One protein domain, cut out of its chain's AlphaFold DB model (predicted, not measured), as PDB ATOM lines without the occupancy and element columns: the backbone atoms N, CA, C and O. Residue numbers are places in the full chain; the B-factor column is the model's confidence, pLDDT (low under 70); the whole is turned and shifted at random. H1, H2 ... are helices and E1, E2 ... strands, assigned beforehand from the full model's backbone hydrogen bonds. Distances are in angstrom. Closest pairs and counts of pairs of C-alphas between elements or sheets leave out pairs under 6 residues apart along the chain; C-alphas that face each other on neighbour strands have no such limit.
ATOM      1  N   SER A 646      84.970  62.996 242.585       84.62
ATOM      2  CA  SER A 646      85.087  62.032 241.491       84.62
ATOM      3  C   SER A 646      86.269  61.066 241.667       84.62
ATOM      4  O   SER A 646      87.211  61.332 242.413       84.62
ATOM      5  N   GLY A 647      86.244  59.932 240.955       84.69
ATOM      6  CA  GLY A 647      87.382  59.008 240.866       84.69
ATOM      7  C   GLY A 647      87.902  58.532 242.228       84.69
ATOM      8  O   GLY A 647      87.126  58.111 243.083       84.69
ATOM      9  N   THR A 648      89.219  58.614 242.434       84.69
ATOM     10  CA  THR A 648      89.885  58.294 243.714       84.69
ATOM     11  C   THR A 648      89.530  59.249 244.850       84.69
ATOM     12  O   THR A 648      89.751  58.907 246.005       84.69
ATOM     13  N   SER A 649      88.992  60.430 244.541       86.25
ATOM     14  CA  SER A 649      88.560  61.413 245.533       86.25
ATOM     15  C   SER A 649      87.118  61.178 245.999       86.25
ATOM     16  O   SER A 649      86.655  61.845 246.918       86.25
ATOM     17  N   ARG A 650      86.377  60.222 245.415       87.75
ATOM     18  CA  ARG A 650      84.991  59.952 245.819       87.75
ATOM     19  C   ARG A 650      84.927  59.220 247.166       87.75
ATOM     20  O   ARG A 650      85.111  58.006 247.225       87.75
ATOM     21  N   HIS A 651      84.535  59.944 248.208       89.69
ATOM     22  CA  HIS A 651      84.300  59.433 249.559       89.69
ATOM     23  C   HIS A 651      82.949  59.916 250.115       89.69
ATOM     24  O   HIS A 651      82.142  60.494 249.380       89.69
ATOM     25  N   VAL A 652      82.677  59.581 251.376       90.62
ATOM     26  CA  VAL A 652      81.673  60.220 252.235       90.62
ATOM     27  C   VAL A 652      82.054  59.921 253.686       90.62
ATOM     28  O   VAL A 652      82.055  58.753 254.056       90.62
ATOM     29  N   GLU A 653      82.407  60.925 254.488       88.94
ATOM     30  CA  GLU A 653      82.654  60.767 255.942       88.94
ATOM     31  C   GLU A 653      81.421  61.273 256.742       88.94
ATOM     32  O   GLU A 653      80.357  61.538 256.168       88.94
ATOM     33  N   CYS A 654      81.484  61.378 258.074       89.62
ATOM     34  CA  CYS A 654      80.340  61.847 258.876       89.62
ATOM     35  C   CYS A 654      80.003  63.329 258.614       89.62
ATOM     36  O   CYS A 654      78.825  63.707 258.566       89.62
ATOM     37  N   THR A 655      81.021  64.175 258.435       87.88
ATOM     38  CA  THR A 655      80.859  65.624 258.256       87.88
ATOM     39  C   THR A 655      80.366  66.029 256.868       87.88
ATOM     40  O   THR A 655      79.852  67.135 256.691       87.88
ATOM     41  N   ASP A 656      80.384  65.108 255.900       88.56
ATOM     42  CA  ASP A 656      79.763  65.300 254.586       88.56
ATOM     43  C   ASP A 656      78.236  65.457 254.649       88.56
ATOM     44  O   ASP A 656      77.648  66.030 253.725       88.56
ATOM     45  N   CYS A 657      77.590  64.935 255.696       89.88
ATOM     46  CA  CYS A 657      76.134  64.960 255.872       89.88
ATOM     47  C   CYS A 657      75.663  65.659 257.158       89.88
ATOM     48  O   CYS A 657      74.469  65.939 257.284       89.88
ATOM     49  N   HIS A 658      76.578  65.980 258.081       89.88
ATOM     50  CA  HIS A 658      76.287  66.622 259.365       89.88
ATOM     51  C   HIS A 658      77.345  67.670 259.716       89.88
ATOM     52  O   HIS A 658      78.527  67.355 259.725       89.88
ATOM     53  N   ASN A 659      76.967  68.891 260.104       88.44
ATOM     54  CA  ASN A 659      77.944  69.836 260.652       88.44
ATOM     55  C   ASN A 659      77.888  69.800 262.190       88.44
ATOM     56  O   ASN A 659      76.925  70.316 262.764       88.44
ATOM     57  N   PRO A 660      78.887  69.232 262.895       82.38
ATOM     58  CA  PRO A 660      78.838  69.045 264.348       82.38
ATOM     59  C   PRO A 660      78.806  70.358 265.150       82.38
ATOM     60  O   PRO A 660      78.523  70.327 266.344       82.38
ATOM     61  N   HIS A 661      79.051  71.507 264.512       80.69
ATOM     62  CA  HIS A 661      78.914  72.832 265.126       80.69
ATOM     63  C   HIS A 661      77.478  73.389 265.086       80.69
ATOM     64  O   HIS A 661      77.180  74.329 265.816       80.69
ATOM     65  N   TYR A 662      76.600  72.827 264.244       77.06
ATOM     66  CA  TYR A 662      75.239  73.329 263.993       77.06
ATOM     67  C   TYR A 662      74.145  72.252 264.122       77.06
ATOM     68  O   TYR A 662      72.970  72.596 264.212       77.06
ATOM     69  N   ALA A 663      74.495  70.960 264.127       73.25
ATOM     70  CA  ALA A 663      73.541  69.851 264.087       73.25
ATOM     71  C   ALA A 663      72.570  69.846 265.291       73.25
ATOM     72  O   ALA A 663      72.933  69.519 266.424       73.25
ATOM     73  N   GLY A 664      71.308  70.191 265.030       68.94
ATOM     74  CA  GLY A 664      70.246  70.326 266.028       68.94
ATOM     75  C   GLY A 664      69.373  69.079 266.217       68.94
ATOM     76  O   GLY A 664      69.310  68.189 265.372       68.94
ATOM     77  N   LYS A 665      68.616  69.048 267.325       59.34
ATOM     78  CA  LYS A 665      67.702  67.941 267.690       59.34
ATOM     79  C   LYS A 665      66.381  67.899 266.901       59.34
ATOM     80  O   LYS A 665      65.622  66.947 267.059       59.34
ATOM     81  N   VAL A 666      66.068  68.923 266.102       58.88
ATOM     82  CA  VAL A 666      64.807  69.003 265.341       58.88
ATOM     83  C   VAL A 666      64.811  67.951 264.234       58.88
ATOM     84  O   VAL A 666      65.677  67.965 263.362       58.88
ATOM     85  N   THR A 667      63.850  67.028 264.263       63.00
ATOM     86  CA  THR A 667      63.785  65.913 263.310       63.00
ATOM     87  C   THR A 667      62.841  66.194 262.141       63.00
ATOM     88  O   THR A 667      61.857  66.914 262.274       63.00
ATOM     89  N   HIS A 668      63.175  65.587 261.002       67.88
ATOM     90  CA  HIS A 668      62.349  65.304 259.823       67.88
ATOM     91  C   HIS A 668      60.823  65.469 260.022       67.88
ATOM     92  O   HIS A 668      60.158  64.595 260.590       67.88
ATOM     93  N   ILE A 669      60.257  66.553 259.483       75.44
ATOM     94  CA  ILE A 669      58.817  66.858 259.520       75.44
ATOM     95  C   ILE A 669      58.135  66.167 258.335       75.44
ATOM     96  O   ILE A 669      58.424  66.493 257.185       75.44
ATOM     97  N   ASN A 670      57.248  65.202 258.596       75.38
ATOM     98  CA  ASN A 670      56.673  64.391 257.519       75.38
ATOM     99  C   ASN A 670      55.837  65.221 256.529       75.38
ATOM    100  O   ASN A 670      55.136  66.149 256.931       75.38
ATOM    101  N   GLY A 671      55.897  64.870 255.242       79.75
ATOM    102  CA  GLY A 671      55.215  65.608 254.175       79.75
ATOM    103  C   GLY A 671      55.886  66.930 253.765       79.75
ATOM    104  O   GLY A 671      55.249  67.738 253.084       79.75
ATOM    105  N   THR A 672      57.143  67.144 254.171       85.44
ATOM    106  CA  THR A 672      58.021  68.238 253.720       85.44
ATOM    107  C   THR A 672      59.342  67.678 253.167       85.44
ATOM    108  O   THR A 672      59.576  66.474 253.238       85.44
ATOM    109  N   ASN A 673      60.220  68.535 252.637       87.31
ATOM    110  CA  ASN A 673      61.579  68.196 252.183       87.31
ATOM    111  C   ASN A 673      62.669  69.123 252.767       87.31
ATOM    112  O   ASN A 673      63.831  69.048 252.356       87.31
ATOM    113  N   TYR A 674      62.309  70.014 253.698       86.81
ATOM    114  CA  TYR A 674      63.216  71.009 254.283       86.81
ATOM    115  C   TYR A 674      64.310  70.361 255.140       86.81
ATOM    116  O   TYR A 674      64.040  69.450 255.918       86.81
ATOM    117  N   ALA A 675      65.546  70.854 255.035       81.25
ATOM    118  CA  ALA A 675      66.694  70.289 255.741       81.25
ATOM    119  C   ALA A 675      66.476  70.286 257.267       81.25
ATOM    120  O   ALA A 675      66.221  71.322 257.886       81.25
ATOM    121  N   ALA A 676      66.571  69.102 257.875       74.81
ATOM    122  CA  ALA A 676      66.307  68.911 259.299       74.81
ATOM    123  C   ALA A 676      67.493  69.364 260.175       74.81
ATOM    124  O   ALA A 676      68.594  69.609 259.683       74.81
ATOM    125  N   GLY A 677      67.294  69.406 261.497       76.50
ATOM    126  CA  GLY A 677      68.319  69.765 262.487       76.50
ATOM    127  C   GLY A 677      69.695  69.117 262.253       76.50
ATOM    128  O   GLY A 677      70.682  69.852 262.231       76.50
ATOM    129  N   PRO A 678      69.797  67.799 261.987       82.94
ATOM    130  CA  PRO A 678      71.075  67.135 261.713       82.94
ATOM    131  C   PRO A 678      71.832  67.624 260.464       82.94
ATOM    132  O   PRO A 678      73.022  67.348 260.353       82.94
ATOM    133  N   GLN A 679      71.173  68.312 259.527       87.69
ATOM    134  CA  GLN A 679      71.747  68.803 258.262       87.69
ATOM    135  C   GLN A 679      72.053  70.315 258.296       87.69
ATOM    136  O   GLN A 679      72.539  70.879 257.314       87.69
ATOM    137  N   GLN A 680      71.788  70.996 259.416       80.62
ATOM    138  CA  GLN A 680      72.101  72.419 259.569       80.62
ATOM    139  C   GLN A 680      73.612  72.669 259.441       80.62
ATOM    140  O   GLN A 680      74.430  71.855 259.866       80.62
ATOM    141  N   GLY A 681      73.985  73.789 258.813       81.12
ATOM    142  CA  GLY A 681      75.383  74.148 258.540       81.12
ATOM    143  C   GLY A 681      76.123  73.257 257.525       81.12
ATOM    144  O   GLY A 681      77.325  73.443 257.343       81.12
ATOM    145  N   VAL A 682      75.458  72.292 256.879       89.12
ATOM    146  CA  VAL A 682      76.035  71.459 255.805       89.12
ATOM    147  C   VAL A 682      75.799  72.139 254.458       89.12
ATOM    148  O   VAL A 682      74.705  72.645 254.216       89.12
ATOM    149  N   TRP A 683      76.793  72.151 253.570       91.50
ATOM    150  CA  TRP A 683      76.660  72.694 252.214       91.50
ATOM    151  C   TRP A 683      76.211  71.605 251.219       91.50
ATOM    152  O   TRP A 683      76.423  70.414 251.455       91.50
ATOM    153  N   GLY A 684      75.602  71.990 250.095       93.38
ATOM    154  CA  GLY A 684      75.112  71.027 249.098       93.38
ATOM    155  C   GLY A 684      74.971  71.578 247.680       93.38
ATOM    156  O   GLY A 684      75.462  72.662 247.364       93.38
ATOM    157  N   VAL A 685      74.285  70.817 246.825       94.62
ATOM    158  CA  VAL A 685      74.058  71.115 245.405       94.62
ATOM    159  C   VAL A 685      72.566  71.330 245.147       94.62
ATOM    160  O   VAL A 685      71.758  70.414 245.289       94.62
ATOM    161  N   ALA A 686      72.198  72.545 244.751       92.31
ATOM    162  CA  ALA A 686      70.878  72.876 244.229       92.31
ATOM    163  C   ALA A 686      70.826  72.678 242.703       92.31
ATOM    164  O   ALA A 686      71.854  72.645 242.021       92.31
ATOM    165  N   VAL A 687      69.612  72.540 242.171       96.12
ATOM    166  CA  VAL A 687      69.349  72.169 240.774       96.12
ATOM    167  C   VAL A 687      68.390  73.154 240.110       96.12
ATOM    168  O   VAL A 687      67.471  73.656 240.756       96.12
ATOM    169  N   ASN A 688      68.602  73.413 238.820       95.38
ATOM    170  CA  ASN A 688      67.685  74.149 237.955       95.38
ATOM    171  C   ASN A 688      67.262  73.247 236.782       95.38
ATOM    172  O   ASN A 688      68.078  72.874 235.935       95.38
ATOM    173  N   ASN A 689      65.986  72.862 236.757       96.19
ATOM    174  CA  ASN A 689      65.435  71.940 235.766       96.19
ATOM    175  C   ASN A 689      65.086  72.692 234.473       96.19
ATOM    176  O   ASN A 689      64.132  73.464 234.443       96.19
ATOM    177  N   THR A 690      65.851  72.454 233.404       94.69
ATOM    178  CA  THR A 690      65.723  73.173 232.120       94.69
ATOM    179  C   THR A 690      64.905  72.427 231.063       94.69
ATOM    180  O   THR A 690      64.224  73.058 230.256       94.69
ATOM    181  N   ALA A 691      64.923  71.093 231.071       96.38
ATOM    182  CA  ALA A 691      64.084  70.239 230.230       96.38
ATOM    183  C   ALA A 691      63.702  68.944 230.967       96.38
ATOM    184  O   ALA A 691      64.328  68.575 231.959       96.38
ATOM    185  N   ALA A 692      62.673  68.238 230.491       95.00
ATOM    186  CA  ALA A 692      62.300  66.932 231.032       95.00
ATOM    187  C   ALA A 692      63.314  65.848 230.618       95.00
ATOM    188  O   ALA A 692      63.805  65.829 229.490       95.00
ATOM    189  N   TRP A 693      63.596  64.921 231.531       94.31
ATOM    190  CA  TRP A 693      64.505  63.781 231.380       94.31
ATOM    191  C   TRP A 693      65.955  64.135 230.997       94.31
ATOM    192  O   TRP A 693      66.724  63.266 230.573       94.31
ATOM    193  N   THR A 694      66.381  65.384 231.193       95.00
ATOM    194  CA  THR A 694      67.789  65.801 231.109       95.00
ATOM    195  C   THR A 694      68.419  65.876 232.499       95.00
ATOM    196  O   THR A 694      67.723  65.903 233.515       95.00
ATOM    197  N   ALA A 695      69.753  65.921 232.557       94.19
ATOM    198  CA  ALA A 695      70.413  66.454 233.746       94.19
ATOM    199  C   ALA A 695      70.022  67.940 233.907       94.19
ATOM    200  O   ALA A 695      69.933  68.635 232.889       94.19
ATOM    201  N   PRO A 696      69.768  68.419 235.135       95.81
ATOM    202  CA  PRO A 696      69.585  69.840 235.393       95.81
ATOM    203  C   PRO A 696      70.916  70.594 235.341       95.81
ATOM    204  O   PRO A 696      71.998  70.000 235.354       95.81
ATOM    205  N   GLU A 697      70.829  71.919 235.341       95.75
ATOM    206  CA  GLU A 697      71.960  72.771 235.700       95.75
ATOM    207  C   GLU A 697      72.175  72.710 237.220       95.75
ATOM    208  O   GLU A 697      71.219  72.584 237.990       95.75
ATOM    209  N   TYR A 698      73.427  72.815 237.664       95.31
ATOM    210  CA  TYR A 698      73.803  72.676 239.072       95.31
ATOM    211  C   TYR A 698      74.353  73.986 239.636       95.31
ATOM    212  O   TYR A 698      75.124  74.681 238.979       95.31
ATOM    213  N   SER A 699      74.014  74.285 240.888       93.00
ATOM    214  CA  SER A 699      74.604  75.377 241.671       93.00
ATOM    215  C   SER A 699      74.922  74.902 243.088       93.00
ATOM    216  O   SER A 699      74.293  73.973 243.591       93.00
ATOM    217  N   THR A 700      75.913  75.499 243.750       91.75
ATOM    218  CA  THR A 700      76.270  75.130 245.128       91.75
ATOM    219  C   THR A 700      75.604  76.066 246.134       91.75
ATOM    220  O   THR A 700      75.547  77.280 245.942       91.75
ATOM    221  N   VAL A 701      75.100  75.501 247.234       86.94
ATOM    222  CA  VAL A 701      74.504  76.245 248.351       86.94
ATOM    223  C   VAL A 701      75.381  76.103 249.589       86.94
ATOM    224  O   VAL A 701      75.733  74.992 249.979       86.94
ATOM    225  N   ASN A 702      75.754  77.230 250.209       84.06
ATOM    226  CA  ASN A 702      76.631  77.251 251.390       84.06
ATOM    227  C   ASN A 702      75.997  76.590 252.627       84.06
ATOM    228  O   ASN A 702      76.718  76.057 253.463       84.06
ATOM    229  N   GLN A 703      74.667  76.589 252.715       84.12
ATOM    230  CA  GLN A 703      73.903  75.788 253.665       84.12
ATOM    231  C   GLN A 703      72.705  75.174 252.936       84.12
ATOM    232  O   GLN A 703      72.031  75.869 252.173       84.12
ATOM    233  N   VAL A 704      72.435  73.889 253.170       85.56
ATOM    234  CA  VAL A 704      71.266  73.213 252.610       85.56
ATOM    235  C   VAL A 704      69.975  73.716 253.254       85.56
ATOM    236  O   VAL A 704      69.866  73.858 254.472       85.56
ATOM    237  N   THR A 705      68.983  73.978 252.409       86.50
ATOM    238  CA  THR A 705      67.604  74.306 252.785       86.50
ATOM    239  C   THR A 705      66.659  73.124 252.590       86.50
ATOM    240  O   THR A 705      65.597  73.098 253.205       86.50
ATOM    241  N   HIS A 706      67.059  72.117 251.807       90.12
ATOM    242  CA  HIS A 706      66.299  70.889 251.552       90.12
ATOM    243  C   HIS A 706      67.234  69.670 251.544       90.12
ATOM    244  O   HIS A 706      68.359  69.772 251.051       90.12
ATOM    245  N   GLU A 707      66.789  68.507 252.037       92.75
ATOM    246  CA  GLU A 707      67.660  67.319 252.165       92.75
ATOM    247  C   GLU A 707      68.245  66.852 250.821       92.75
ATOM    248  O   GLU A 707      69.399  66.420 250.748       92.75
ATOM    249  N   TYR A 708      67.477  66.958 249.733       95.00
ATOM    250  CA  TYR A 708      67.932  66.507 248.417       95.00
ATOM    251  C   TYR A 708      69.254  67.169 248.001       95.00
ATOM    252  O   TYR A 708      70.057  66.548 247.311       95.00
ATOM    253  N   GLN A 709      69.535  68.380 248.490       95.75
ATOM    254  CA  GLN A 709      70.741  69.136 248.164       95.75
ATOM    255  C   GLN A 709      72.019  68.492 248.727       95.75
ATOM    256  O   GLN A 709      73.067  68.568 248.083       95.75
ATOM    257  N   VAL A 710      71.961  67.816 249.885       94.56
ATOM    258  CA  VAL A 710      73.117  67.048 250.394       94.56
ATOM    259  C   VAL A 710      73.246  65.696 249.684       94.56
ATOM    260  O   VAL A 710      74.355  65.274 249.368       94.56
ATOM    261  N   CYS A 711      72.130  65.063 249.310       94.81
ATOM    262  CA  CYS A 711      72.144  63.809 248.544       94.81
ATOM    263  C   CYS A 711      72.710  64.008 247.123       94.81
ATOM    264  O   CYS A 711      73.551  63.238 246.647       94.81
ATOM    265  N   PHE A 712      72.289  65.078 246.445       96.00
ATOM    266  CA  PHE A 712      72.693  65.403 245.076       96.00
ATOM    267  C   PHE A 712      74.171  65.801 244.963       96.00
ATOM    268  O   PHE A 712      74.740  65.639 243.883       96.00
ATOM    269  N   LYS A 713      74.832  66.200 246.063       93.12
ATOM    270  CA  LYS A 713      76.294  66.404 246.123       93.12
ATOM    271  C   LYS A 713      77.089  65.157 245.712       93.12
ATOM    272  O   LYS A 713      78.158  65.299 245.136       93.12
ATOM    273  N   CYS A 714      76.582  63.946 245.976       92.62
ATOM    274  CA  CYS A 714      77.324  62.692 245.756       92.62
ATOM    275  C   CYS A 714      76.617  61.681 244.830       92.62
ATOM    276  O   CYS A 714      77.245  60.708 244.393       92.62
ATOM    277  N   HIS A 715      75.332  61.900 244.527       94.06
ATOM    278  CA  HIS A 715      74.494  61.041 243.677       94.06
ATOM    279  C   HIS A 715      73.994  61.764 242.411       94.06
ATOM    280  O   HIS A 715      72.863  61.570 241.969       94.06
ATOM    281  N   SER A 716      74.835  62.601 241.801       95.31
ATOM    282  CA  SER A 716      74.499  63.278 240.546       95.31
ATOM    283  C   SER A 716      75.686  63.429 239.597       95.31
ATOM    284  O   SER A 716      76.845  63.331 240.001       95.31
ATOM    285  N   SER A 717      75.387  63.749 238.337       94.38
ATOM    286  CA  SER A 717      76.384  64.070 237.313       94.38
ATOM    287  C   SER A 717      77.162  65.361 237.597       94.38
ATOM    288  O   SER A 717      78.096  65.657 236.860       94.38
ATOM    289  N   TRP A 718      76.823  66.112 238.653       94.69
ATOM    290  CA  TRP A 718      77.722  67.119 239.217       94.69
ATOM    291  C   TRP A 718      78.986  66.446 239.770       94.69
ATOM    292  O   TRP A 718      80.088  66.791 239.367       94.69
ATOM    293  N   ALA A 719      78.830  65.418 240.610       92.62
ATOM    294  CA  ALA A 719      79.922  64.764 241.339       92.62
ATOM    295  C   ALA A 719      80.838  63.897 240.462       92.62
ATOM    296  O   ALA A 719      82.029  63.771 240.724       92.62
ATOM    297  N   TYR A 720      80.262  63.231 239.456       91.19
ATOM    298  CA  TYR A 720      80.949  62.199 238.669       91.19
ATOM    299  C   TYR A 720      80.910  62.436 237.150       91.19
ATOM    300  O   TYR A 720      81.370  61.587 236.381       91.19
ATOM    301  N   GLY A 721      80.356  63.562 236.690       90.56
ATOM    302  CA  GLY A 721      80.244  63.881 235.265       90.56
ATOM    303  C   GLY A 721      79.507  62.791 234.479       90.56
ATOM    304  O   GLY A 721      78.386  62.407 234.810       90.56
ATOM    305  N   THR A 722      80.161  62.269 233.440       89.00
ATOM    306  CA  THR A 722      79.669  61.163 232.601       89.00
ATOM    307  C   THR A 722      79.991  59.770 233.143       89.00
ATOM    308  O   THR A 722      79.587  58.788 232.526       89.00
ATOM    309  N   ASN A 723      80.726  59.664 234.257       90.06
ATOM    310  CA  ASN A 723      81.368  58.427 234.714       90.06
ATOM    311  C   ASN A 723      80.804  57.975 236.079       90.06
ATOM    312  O   ASN A 723      81.528  57.990 237.079       90.06
ATOM    313  N   PRO A 724      79.510  57.605 236.162       91.12
ATOM    314  CA  PRO A 724      78.870  57.227 237.416       91.12
ATOM    315  C   PRO A 724      79.551  56.031 238.102       91.12
ATOM    316  O   PRO A 724      79.909  55.058 237.433       91.12
ATOM    317  N   PRO A 725      79.670  56.049 239.444       89.56
ATOM    318  CA  PRO A 725      80.152  54.905 240.211       89.56
ATOM    319  C   PRO A 725      79.177  53.726 240.100       89.56
ATOM    320  O   PRO A 725      77.972  53.918 239.929       89.56
ATOM    321  N   LEU A 726      79.666  52.499 240.277       89.62
ATOM    322  CA  LEU A 726      78.785  51.335 240.403       89.62
ATOM    323  C   LEU A 726      77.980  51.397 241.714       89.62
ATOM    324  O   LEU A 726      78.413  51.971 242.717       89.62
ATOM    325  N   SER A 727      76.786  50.811 241.710       86.12
ATOM    326  CA  SER A 727      75.935  50.655 242.887       86.12
ATOM    327  C   SER A 727      76.317  49.380 243.647       86.12
ATOM    328  O   SER A 727      76.137  48.285 243.103       86.12
ATOM    329  N   PRO A 728      76.763  49.454 244.920       79.50
ATOM    330  CA  PRO A 728      77.081  48.263 245.717       79.50
ATOM    331  C   PRO A 728      75.889  47.315 245.925       79.50
ATOM    332  O   PRO A 728      76.071  46.154 246.266       79.50
ATOM    333  N   SER A 729      74.662  47.804 245.713       80.88
ATOM    334  CA  SER A 729      73.420  47.036 245.876       80.88
ATOM    335  C   SER A 729      72.961  46.292 244.611       80.88
ATOM    336  O   SER A 729      71.928  45.631 244.650       80.88
ATOM    337  N   GLY A 730      73.690  46.389 243.491       73.81
ATOM    338  CA  GLY A 730      73.300  45.705 242.249       73.81
ATOM    339  C   GLY A 730      74.336  45.645 241.121       73.81
ATOM    340  O   GLY A 730      74.015  45.139 240.050       73.81
ATOM    341  N   GLY A 731      75.550  46.171 241.304       83.12
ATOM    342  CA  GLY A 731      76.645  46.104 240.324       83.12
ATOM    343  C   GLY A 731      76.495  47.001 239.085       83.12
ATOM    344  O   GLY A 731      77.469  47.198 238.366       83.12
ATOM    345  N   PHE A 732      75.315  47.575 238.843       86.31
ATOM    346  CA  PHE A 732      75.063  48.521 237.755       86.31
ATOM    347  C   PHE A 732      75.539  49.941 238.092       86.31
ATOM    348  O   PHE A 732      75.574  50.332 239.260       86.31
ATOM    349  N   SER A 733      75.872  50.734 237.072       90.50
ATOM    350  CA  SER A 733      76.209  52.155 237.219       90.50
ATOM    351  C   SER A 733      75.068  52.950 237.854       90.50
ATOM    352  O   SER A 733      73.927  52.858 237.403       90.50
ATOM    353  N   GLN A 734      75.366  53.752 238.878       90.12
ATOM    354  CA  GLN A 734      74.383  54.628 239.512       90.12
ATOM    355  C   GLN A 734      73.798  55.611 238.496       90.12
ATOM    356  O   GLN A 734      74.501  56.159 237.648       90.12
ATOM    357  N   THR A 735      72.496  55.841 238.589       91.81
ATOM    358  CA  THR A 735      71.796  56.789 237.729       91.81
ATOM    359  C   THR A 735      71.937  58.222 238.260       91.81
ATOM    360  O   THR A 735      72.407  58.456 239.381       91.81
ATOM    361  N   ASN A 736      71.570  59.209 237.440       94.69
ATOM    362  CA  ASN A 736      71.641  60.619 237.819       94.69
ATOM    363  C   ASN A 736      70.358  61.027 238.551       94.69
ATOM    364  O   ASN A 736      69.379  61.383 237.899       94.69
ATOM    365  N   GLN A 737      70.357  60.982 239.885       95.94
ATOM    366  CA  GLN A 737      69.129  61.140 240.682       95.94
ATOM    367  C   GLN A 737      68.391  62.472 240.412       95.94
ATOM    368  O   GLN A 737      67.176  62.435 240.231       95.94
ATOM    369  N   PRO A 738      69.071  63.627 240.240       97.00
ATOM    370  CA  PRO A 738      68.415  64.866 239.813       97.00
ATOM    371  C   PRO A 738      67.699  64.786 238.467       97.00
ATOM    372  O   PRO A 738      66.654  65.392 238.306       97.00
ATOM    373  N   LYS A 739      68.203  64.017 237.490       96.00
ATOM    374  CA  LYS A 739      67.491  63.804 236.213       96.00
ATOM    375  C   LYS A 739      66.174  63.042 236.422       96.00
ATOM    376  O   LYS A 739      65.251  63.195 235.624       96.00
ATOM    377  N   GLU A 740      66.092  62.213 237.458       96.12
ATOM    378  CA  GLU A 740      64.903  61.422 237.781       96.12
ATOM    379  C   GLU A 740      63.886  62.234 238.586       96.12
ATOM    380  O   GLU A 740      62.715  62.267 238.216       96.12
ATOM    381  N   PHE A 741      64.325  62.953 239.622       97.12
ATOM    382  CA  PHE A 741      63.455  63.820 240.427       97.12
ATOM    383  C   PHE A 741      63.075  65.148 239.748       97.12
ATOM    384  O   PHE A 741      62.098  65.768 240.168       97.12
ATOM    385  N   ASN A 742      63.784  65.527 238.675       96.56
ATOM    386  CA  ASN A 742      63.555  66.699 237.825       96.56
ATOM    387  C   ASN A 742      62.062  67.032 237.668       96.56
ATOM    388  O   ASN A 742      61.287  66.291 237.056       96.56
ATOM    389  N   THR A 743      61.672  68.202 238.171       95.62
ATOM    390  CA  THR A 743      60.272  68.635 238.287       95.62
ATOM    391  C   THR A 743      59.566  68.879 236.947       95.62
ATOM    392  O   THR A 743      58.340  69.038 236.907       95.62
ATOM    393  N   LEU A 744      60.288  68.853 235.820       95.12
ATOM    394  CA  LEU A 744      59.717  68.874 234.472       95.12
ATOM    395  C   LEU A 744      59.313  67.478 233.968       95.12
ATOM    396  O   LEU A 744      58.437  67.403 233.106       95.12
ATOM    397  N   ASN A 745      59.822  66.387 234.552       94.38
ATOM    398  CA  ASN A 745      59.419  65.014 234.217       94.38
ATOM    399  C   ASN A 745      57.895  64.815 234.346       94.38
ATOM    400  O   ASN A 745      57.297  65.365 235.277       94.38
TER     401      ASN A 745
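AT A GLANCE: This is residues 646 to 745 of the 941 residues of an uncharacterized protein of Chloroflexi bacterium (UniProt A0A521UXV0). With little regular structure, this is a loop-rich domain: short helix H1 sits near the middle, packed on E1 of the hairpin E1 and E2, while unnamed stretches 646 to 683 and 721 to 736 lie farther out. Of 100 printed residues, 24 are in named elements, in order E1, E2, H1, H2, H3; the two-stranded sheet is antiparallel and the class mixed. It is compact, radius of gyration of the C-alphas 14.2 A, spanning 36 by 33 by 25 A.

IN THESE COORDINATES: Past residues 646 to 683, find C-alpha 684 at (75.112, 71.027, 249.098); E1 runs to 688, 13.8 A. E2 is 697 to 701, 13.4 A; H1 708 to 712, 5.9 A; H2 717 to 720, 5.1 A; H3 737 to 741, 6.3 A, ending at (63.455, 63.820, 240.427).

HOW THE PARTS SIT: In the hairpin, antiparallel at 144 degrees, N 686 and O 699 are 2.8 A apart, within hydrogen-bond range. The closest C-alphas of E1 and H1, Gly 684 and Val 710, are 4.6 A apart. H1 and H3 are close but not clearly touching; their closest C-alphas, Phe 712 and Pro 738, are 6.8 A apart. H1 and H3 have every O i to N i+4 pair within range; H2 is too short for one.

THE WHOLE: The farthest C-alphas, His 661 and Ala 692, are 38.4 A apart. The printed part has no cut, H2 to H3 is a long link, and residues 664 to 668 are under pLDDT 70.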